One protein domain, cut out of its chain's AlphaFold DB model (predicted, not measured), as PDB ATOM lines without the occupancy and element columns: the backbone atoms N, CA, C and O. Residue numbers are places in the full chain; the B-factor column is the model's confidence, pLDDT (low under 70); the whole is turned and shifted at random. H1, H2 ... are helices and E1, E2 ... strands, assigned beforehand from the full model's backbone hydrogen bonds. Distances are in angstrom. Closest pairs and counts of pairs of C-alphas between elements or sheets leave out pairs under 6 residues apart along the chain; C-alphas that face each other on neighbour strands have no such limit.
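Overview. This is residues 12 to 25, 34 to 59 and 74 to 88 of the 103 residues of an uncharacterized protein of Mycobacterium sp. KBS0706 (UniProt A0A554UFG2). A two-stranded ribbon is folded over into a V: E1 paired with E4 makes one leg, E2 paired with E3 makes the other, and residues 17 to 19 and 41 to 44 make the fold. An arm of H1 and E5 lies to the side of the E2 and E3 leg, its last residue, Gly 88, coming in to the far end of E2, while residues 52 to 58, after E4, stick out as a loop. The printed part has 55 residues with one named helix and five named strands, in the order E1, E2, E3, E4, H1, E5; the class is mostly strand, with two antiparallel sheets, E1 - E4 and E2 - E3. The whole is loose, with a radius of gyration of the C-alphas of 13.1 A and spans of 34 by 26 by 17 A.

Along the chain. E1, residues 13 to 16, begins at C-alpha 13 (-8.889, 25.172, 48.474) and is 10.4 A long. E2, residues 20 to 25, is 15.7 A long and ends at C-alpha 25 (-20.620, 10.848, 46.591). E3, residues 35 to 40, is 13.8 A long, and E4, residues 45 to 48, 10.4 A. H1, residues 76 to 79, is 5.4 A long. E5, residues 84 to 88, is 12.2 A long and ends at C-alpha 88 (-19.279, 15.522, 48.445).

Arrangement. E1 and E4 are antiparallel neighbours, their directions at 137 degrees, with N 14 and O 46 at 2.9 A, within hydrogen-bond range. E2 and E3 are antiparallel neighbours at 144 degrees; N 24 and O 36 are 2.8 A apart and N 40 and O 20 are 2.7 A apart, both within hydrogen-bond range. E1 is apart from E2, and E3 is apart from E4. The closest C-alphas of E1 and E3 are those of Val 16 and Phe 40, 7.3 A. E5 pairs with no named strand; its closest C-alpha to E2 is that of Gly 88, 5.2 A from that of Thr 25. The closest C-alphas of H1 and E5 are those of Glu 78 and Tyr 84, 6.7 A. H1 is apart from E1, E2 and E3. H1 is too short for any O i to N i+4 pair inside it; its one O i to N i+3 pair is within range.

Size, cuts and confidence. The C-alphas of Glu 54 and Asp 77 are the two farthest apart, 36.4 A. Residues 26 to 33 are not printed, with 5.8 A from C-alpha 25 to C-alpha 34; residues 60 to 73 are not printed, with 18.8 A from C-alpha 59 to C-alpha 74. The links E1 to E2, E3 to E4 and H1 to E5 are tight. Residues 52 to 58 and 80 to 85 stand free. The mean pLDDT of the printed part is 94.4, and no printed residue is under 70.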
ATOM      1  N   ASP A  12      -7.457  23.176  52.592       98.06
ATOM      2  CA  ASP A  12      -6.837  23.593  51.332       98.06
ATOM      3  C   ASP A  12      -7.939  23.736  50.260       98.06
ATOM      4  O   ASP A  12      -8.843  22.896  50.154       98.06
ATOM      5  N   ARG A  13      -7.883  24.822  49.484       98.38
ATOM      6  CA  ARG A  13      -8.889  25.172  48.474       98.38
ATOM      7  C   ARG A  13      -8.318  25.064  47.079       98.38
ATOM      8  O   ARG A  13      -7.169  25.426  46.833       98.38
ATOM      9  N   TYR A  14      -9.152  24.604  46.162       98.44
ATOM     10  CA  TYR A  14      -8.772  24.387  44.779       98.44
ATOM     11  C   TYR A  14      -9.882  24.838  43.845       98.44
ATOM     12  O   TYR A  14     -11.049  24.904  44.223       98.44
ATOM     13  N   VAL A  15      -9.504  25.083  42.594       98.44
ATOM     14  CA  VAL A  15     -10.440  25.263  41.487       98.44
ATOM     15  C   VAL A  15     -10.074  24.348  40.328       98.44
ATOM     16  O   VAL A  15      -8.895  24.194  39.987       98.44
ATOM     17  N   VAL A  16     -11.090  23.753  39.708       98.44
ATOM     18  CA  VAL A  16     -10.949  22.981  38.472       98.44
ATOM     19  C   VAL A  16     -10.600  23.930  37.324       98.44
ATOM     20  O   VAL A  16     -11.380  24.818  36.978       98.44
ATOM     21  N   HIS A  17      -9.422  23.750  36.724       97.56
ATOM     22  CA  HIS A  17      -8.959  24.540  35.575       97.56
ATOM     23  C   HIS A  17      -9.087  23.781  34.246       97.56
ATOM     24  O   HIS A  17      -9.102  24.397  33.187       97.56
ATOM     25  N   THR A  18      -9.195  22.452  34.294       97.69
ATOM     26  CA  THR A  18      -9.481  21.595  33.139       97.69
ATOM     27  C   THR A  18     -10.607  20.654  33.536       97.69
ATOM     28  O   THR A  18     -10.481  19.967  34.541       97.69
ATOM     29  N   ALA A  19     -11.720  20.632  32.799       97.56
ATOM     30  CA  ALA A  19     -12.848  19.768  33.151       97.56
ATOM     31  C   ALA A  19     -12.457  18.279  33.077       97.56
ATOM     32  O   ALA A  19     -11.751  17.868  32.156       97.56
ATOM     33  N   PHE A  20     -12.924  17.467  34.028       98.19
ATOM     34  CA  PHE A  20     -12.591  16.039  34.110       98.19
ATOM     35  C   PHE A  20     -13.709  15.232  34.772       98.19
ATOM     36  O   PHE A  20     -14.584  15.796  35.416       98.19
ATOM     37  N   LYS A  21     -13.684  13.900  34.651       97.06
ATOM     38  CA  LYS A  21     -14.649  13.030  35.342       97.06
ATOM     39  C   LYS A  21     -14.211  12.743  36.776       97.06
ATOM     40  O   LYS A  21     -13.160  12.138  36.970       97.06
ATOM     41  N   GLY A  22     -15.017  13.128  37.755       95.31
ATOM     42  CA  GLY A  22     -14.819  12.847  39.177       95.31
ATOM     43  C   GLY A  22     -15.993  12.069  39.765       95.31
ATOM     44  O   GLY A  22     -16.986  11.825  39.082       95.31
ATOM     45  N   ILE A  23     -15.879  11.653  41.027       96.75
ATOM     46  CA  ILE A  23     -16.967  10.947  41.714       96.75
ATOM     47  C   ILE A  23     -17.709  11.934  42.614       96.75
ATOM     48  O   ILE A  23     -17.106  12.555  43.492       96.75
ATOM     49  N   VAL A  24     -19.016  12.051  42.407       96.38
ATOM     50  CA  VAL A  24     -19.954  12.709  43.320       96.38
ATOM     51  C   VAL A  24     -20.479  11.652  44.274       96.38
ATOM     52  O   VAL A  24     -21.137  10.710  43.845       96.38
ATOM     53  N   THR A  25     -20.169  11.784  45.559       93.06
ATOM     54  CA  THR A  25     -20.620  10.848  46.591       93.06
ATOM     55  C   THR A  25     -21.852  11.423  47.272       93.06
ATOM     56  O   THR A  25     -21.722  12.387  48.029       93.06
ATOM     57  N   GLY A  34     -24.204   6.228  47.867       74.06
ATOM     58  CA  GLY A  34     -23.860   6.002  46.468       74.06
ATOM     59  C   GLY A  34     -22.752   6.944  46.007       74.06
ATOM     60  O   GLY A  34     -22.504   7.986  46.610       74.06
ATOM     61  N   GLY A  35     -22.065   6.570  44.932       84.06
ATOM     62  CA  GLY A  35     -21.115   7.440  44.252       84.06
ATOM     63  C   GLY A  35     -21.314   7.342  42.751       84.06
ATOM     64  O   GLY A  35     -21.306   6.239  42.205       84.06
ATOM     65  N   GLU A  36     -21.477   8.479  42.085       91.06
ATOM     66  CA  GLU A  36     -21.676   8.544  40.642       91.06
ATOM     67  C   GLU A  36     -20.529   9.269  39.951       91.06
ATOM     68  O   GLU A  36     -20.007  10.269  40.443       91.06
ATOM     69  N   LEU A  37     -20.148   8.780  38.771       94.44
ATOM     70  CA  LEU A  37     -19.167   9.461  37.940       94.44
ATOM     71  C   LEU A  37     -19.841  10.640  37.226       94.44
ATOM     72  O   LEU A  37     -20.743  10.441  36.412       94.44
ATOM     73  N   ARG A  38     -19.374  11.859  37.489       95.94
ATOM     74  CA  ARG A  38     -19.899  13.101  36.907       95.94
ATOM     75  C   ARG A  38     -18.771  13.941  36.323       95.94
ATOM     76  O   ARG A  38     -17.608  13.786  36.688       95.94
ATOM     77  N   ASP A  39     -19.116  14.815  35.387       97.06
ATOM     78  CA  ASP A  39     -18.166  15.782  34.843       97.06
ATOM     79  C   ASP A  39     -18.009  16.936  35.841       97.06
ATOM     80  O   ASP A  39     -18.980  17.594  36.198       97.06
ATOM     81  N   PHE A  40     -16.786  17.164  36.315       97.88
ATOM     82  CA  PHE A  40     -16.414  18.305  37.140       97.88
ATOM     83  C   PHE A  40     -16.029  19.446  36.202       97.88
ATOM     84  O   PHE A  40     -15.010  19.347  35.508       97.88
ATOM     85  N   PRO A  41     -16.855  20.500  36.112       97.81
ATOM     86  CA  PRO A  41     -16.665  21.546  35.126       97.81
ATOM     87  C   PRO A  41     -15.550  22.507  35.532       97.81
ATOM     88  O   PRO A  41     -15.168  22.616  36.697       97.81
ATOM     89  N   HIS A  42     -15.051  23.250  34.544       97.31
ATOM     90  CA  HIS A  42     -14.170  24.388  34.786       97.31
ATOM     91  C   HIS A  42     -14.818  25.368  35.778       97.31
ATOM     92  O   HIS A  42     -16.027  25.589  35.730       97.31
ATOM     93  N   SER A  43     -14.003  25.994  36.629       97.06
ATOM     94  CA  SER A  43     -14.414  26.930  37.688       97.06
ATOM     95  C   SER A  43     -15.108  26.306  38.902       97.06
ATOM     96  O   SER A  43     -15.468  27.049  39.809       97.06
ATOM     97  N   LEU A  44     -15.274  24.982  38.977       98.31
ATOM     98  CA  LEU A  44     -15.720  24.342  40.215       98.31
ATOM     99  C   LEU A  44     -14.670  24.566  41.311       98.31
ATOM    100  O   LEU A  44     -13.566  24.021  41.240       98.31
ATOM    101  N   GLU A  45     -15.016  25.372  42.312       98.56
ATOM    102  CA  GLU A  45     -14.198  25.603  43.503       98.56
ATOM    103  C   GLU A  45     -14.624  24.682  44.641       98.56
ATOM    104  O   GLU A  45     -15.817  24.497  44.900       98.56
ATOM    105  N   PHE A  46     -13.650  24.119  45.348       98.62
ATOM    106  CA  PHE A  46     -13.900  23.190  46.442       98.62
ATOM    107  C   PHE A  46     -12.841  23.284  47.541       98.62
ATOM    108  O   PHE A  46     -11.716  23.734  47.320       98.62
ATOM    109  N   GLU A  47     -13.211  22.828  48.733       98.56
ATOM    110  CA  GLU A  47     -12.361  22.775  49.922       98.56
ATOM    111  C   GLU A  47     -12.181  21.328  50.388       98.56
ATOM    112  O   GLU A  47     -13.142  20.561  50.464       98.56
ATOM    113  N   VAL A  48     -10.943  20.947  50.708       98.19
ATOM    114  CA  VAL A  48     -10.614  19.618  51.239       98.19
ATOM    115  C   VAL A  48     -11.187  19.457  52.648       98.19
ATOM    116  O   VAL A  48     -10.883  20.230  53.557       98.19
ATOM    117  N   MET A  49     -11.976  18.407  52.865       97.12
ATOM    118  CA  MET A  49     -12.750  18.220  54.099       97.12
ATOM    119  C   MET A  49     -11.960  17.581  55.246       97.12
ATOM    120  O   MET A  49     -12.282  17.787  56.422       97.12
ATOM    121  N   ALA A  50     -10.927  16.804  54.925       94.88
ATOM    122  CA  ALA A  50     -10.135  16.060  55.897       94.88
ATOM    123  C   ALA A  50      -8.674  15.941  55.458       94.88
ATOM    124  O   ALA A  50      -8.372  15.936  54.266       94.88
ATOM    125  N   ASP A  51      -7.774  15.819  56.433       95.31
ATOM    126  CA  ASP A  51      -6.387  15.470  56.150       95.31
ATOM    127  C   ASP A  51      -6.314  14.061  55.557       95.31
ATOM    128  O   ASP A  51      -7.051  13.157  55.959       95.31
ATOM    129  N   LEU A  52      -5.411  13.880  54.596       92.56
ATOM    130  CA  LEU A  52      -5.183  12.592  53.958       92.56
ATOM    131  C   LEU A  52      -4.537  11.620  54.961       92.56
ATOM    132  O   LEU A  52      -3.465  11.932  55.491       92.56
ATOM    133  N   PRO A  53      -5.131  10.439  55.217       91.12
ATOM    134  CA  PRO A  53      -4.432   9.388  55.940       91.12
ATOM    135  C   PRO A  53      -3.243   8.875  55.116       91.12
ATOM    136  O   PRO A  53      -3.165   9.066  53.899       91.12
ATOM    137  N   GLU A  54      -2.305   8.202  55.782       90.94
ATOM    138  CA  GLU A  54      -1.151   7.610  55.107       90.94
ATOM    139  C   GLU A  54      -1.598   6.640  54.000       90.94
ATOM    140  O   GLU A  54      -2.458   5.784  54.211       90.94
ATOM    141  N   GLY A  55      -1.029   6.799  52.801       91.19
ATOM    142  CA  GLY A  55      -1.349   5.968  51.637       91.19
ATOM    143  C   GLY A  55      -2.653   6.321  50.911       91.19
ATOM    144  O   GLY A  55      -3.018   5.616  49.971       91.19
ATOM    145  N   ALA A  56      -3.354   7.391  51.300       93.00
ATOM    146  CA  ALA A  56      -4.543   7.840  50.582       93.00
ATOM    147  C   ALA A  56      -4.227   8.230  49.128       93.00
ATOM    148  O   ALA A  56      -3.238   8.906  48.845       93.00
ATOM    149  N   THR A  57      -5.105   7.831  48.208       95.88
ATOM    150  CA  THR A  57      -4.983   8.107  46.765       95.88
ATOM    151  C   THR A  57      -5.984   9.147  46.266       95.88
ATOM    152  O   THR A  57      -5.957   9.512  45.090       95.88
ATOM    153  N   ALA A  58      -6.869   9.630  47.138       95.94
ATOM    154  CA  ALA A  58      -7.907  10.595  46.816       95.94
ATOM    155  C   ALA A  58      -8.236  11.477  48.022       95.94
ATOM    156  O   ALA A  58      -8.114  11.047  49.169       95.94
ATOM    157  N   ILE A  59      -8.687  12.696  47.739       96.69
ATOM    158  CA  ILE A  59      -9.269  13.614  48.717       96.69
ATOM    159  C   ILE A  59     -10.793  13.491  48.716       96.69
ATOM    160  O   ILE A  59     -11.401  13.152  47.699       96.69
ATOM    161  N   VAL A  74     -25.677  16.704  41.151       93.62
ATOM    162  CA  VAL A  74     -26.567  15.694  41.735       93.62
ATOM    163  C   VAL A  74     -27.879  15.708  40.963       93.62
ATOM    164  O   VAL A  74     -28.357  16.765  40.550       93.62
ATOM    165  N   SER A  75     -28.465  14.536  40.731       90.31
ATOM    166  CA  SER A  75     -29.759  14.481  40.054       90.31
ATOM    167  C   SER A  75     -30.868  15.093  40.920       90.31
ATOM    168  O   SER A  75     -30.829  15.013  42.147       90.31
ATOM    169  N   GLU A  76     -31.864  15.710  40.280       91.31
ATOM    170  CA  GLU A  76     -33.000  16.319  40.985       91.31
ATOM    171  C   GLU A  76     -33.780  15.300  41.816       91.31
ATOM    172  O   GLU A  76     -34.100  15.577  42.971       91.31
ATOM    173  N   ASP A  77     -33.991  14.103  41.268       89.75
ATOM    174  CA  ASP A  77     -34.646  12.998  41.971       89.75
ATOM    175  C   ASP A  77     -33.911  12.628  43.267       89.75
ATOM    176  O   ASP A  77     -34.552  12.300  44.260       89.75
ATOM    177  N   GLU A  78     -32.575  12.708  43.288       89.00
ATOM    178  CA  GLU A  78     -31.810  12.421  44.499       89.00
ATOM    179  C   GLU A  78     -31.898  13.557  45.512       89.00
ATOM    180  O   GLU A  78     -32.221  13.318  46.669       89.00
ATOM    181  N   TYR A  79     -31.603  14.799  45.112       90.38
ATOM    182  CA  TYR A  79     -31.459  15.865  46.102       90.38
ATOM    183  C   TYR A  79     -32.787  16.383  46.668       90.38
ATOM    184  O   TYR A  79     -32.782  17.138  47.644       90.38
ATOM    185  N   THR A  80     -33.906  16.032  46.034       91.25
ATOM    186  CA  THR A  80     -35.257  16.340  46.519       91.25
ATOM    187  C   THR A  80     -35.850  15.241  47.401       91.25
ATOM    188  O   THR A  80     -36.913  15.458  47.981       91.25
ATOM    189  N   ASP A  81     -35.182  14.093  47.532       91.69
ATOM    190  CA  ASP A  81     -35.627  12.997  48.391       91.69
ATOM    191  C   ASP A  81     -35.461  13.349  49.883       91.69
ATOM    192  O   ASP A  81     -34.453  13.921  50.302       91.69
ATOM    193  N   ASP A  82     -36.436  12.969  50.712       91.00
ATOM    194  CA  ASP A  82     -36.446  13.255  52.155       91.00
ATOM    195  C   ASP A  82     -35.277  12.600  52.919       91.00
ATOM    196  O   ASP A  82     -34.932  13.023  54.028       91.00
ATOM    197  N   LEU A  83     -34.677  11.545  52.363       91.44
ATOM    198  CA  LEU A  83     -33.525  10.850  52.936       91.44
ATOM    199  C   LEU A  83     -32.187  11.407  52.441       91.44
ATOM    200  O   LEU A  83     -31.144  10.930  52.896       91.44
ATOM    201  N   TYR A  84     -32.181  12.392  51.546       91.31
ATOM    202  CA  TYR A  84     -30.957  13.022  51.073       91.31
ATOM    203  C   TYR A  84     -30.309  13.872  52.175       91.31
ATOM    204  O   TYR A  84     -30.907  14.785  52.744       91.31
ATOM    205  N   GLY A  85     -29.051  13.563  52.491       91.06
ATOM    206  CA  GLY A  85     -28.250  14.246  53.511       91.06
ATOM    207  C   GLY A  85     -27.183  15.181  52.943       91.06
ATOM    208  O   GLY A  85     -26.515  15.870  53.714       91.06
ATOM    209  N   GLY A  86     -27.008  15.200  51.620       93.56
ATOM    210  CA  GLY A  86     -26.003  16.001  50.929       93.56
ATOM    211  C   GLY A  86     -25.159  15.187  49.951       93.56
ATOM    212  O   GLY A  86     -25.424  14.029  49.648       93.56
ATOM    213  N   TYR A  87     -24.093  15.801  49.471       95.31
ATOM    214  CA  TYR A  87     -23.070  15.202  48.631       95.31
ATOM    215  C   TYR A  87     -21.681  15.749  48.973       95.31
ATOM    216  O   TYR A  87     -21.539  16.774  49.646       95.31
ATOM    217  N   GLY A  88     -20.660  15.056  48.483       96.06
ATOM    218  CA  GLY A  88     -19.279  15.522  48.445       96.06
ATOM    219  C   GLY A  88     -18.595  15.107  47.147       96.06
ATOM    220  O   GLY A  88     -19.129  14.331  46.354       96.06
TER     221      GLY A  88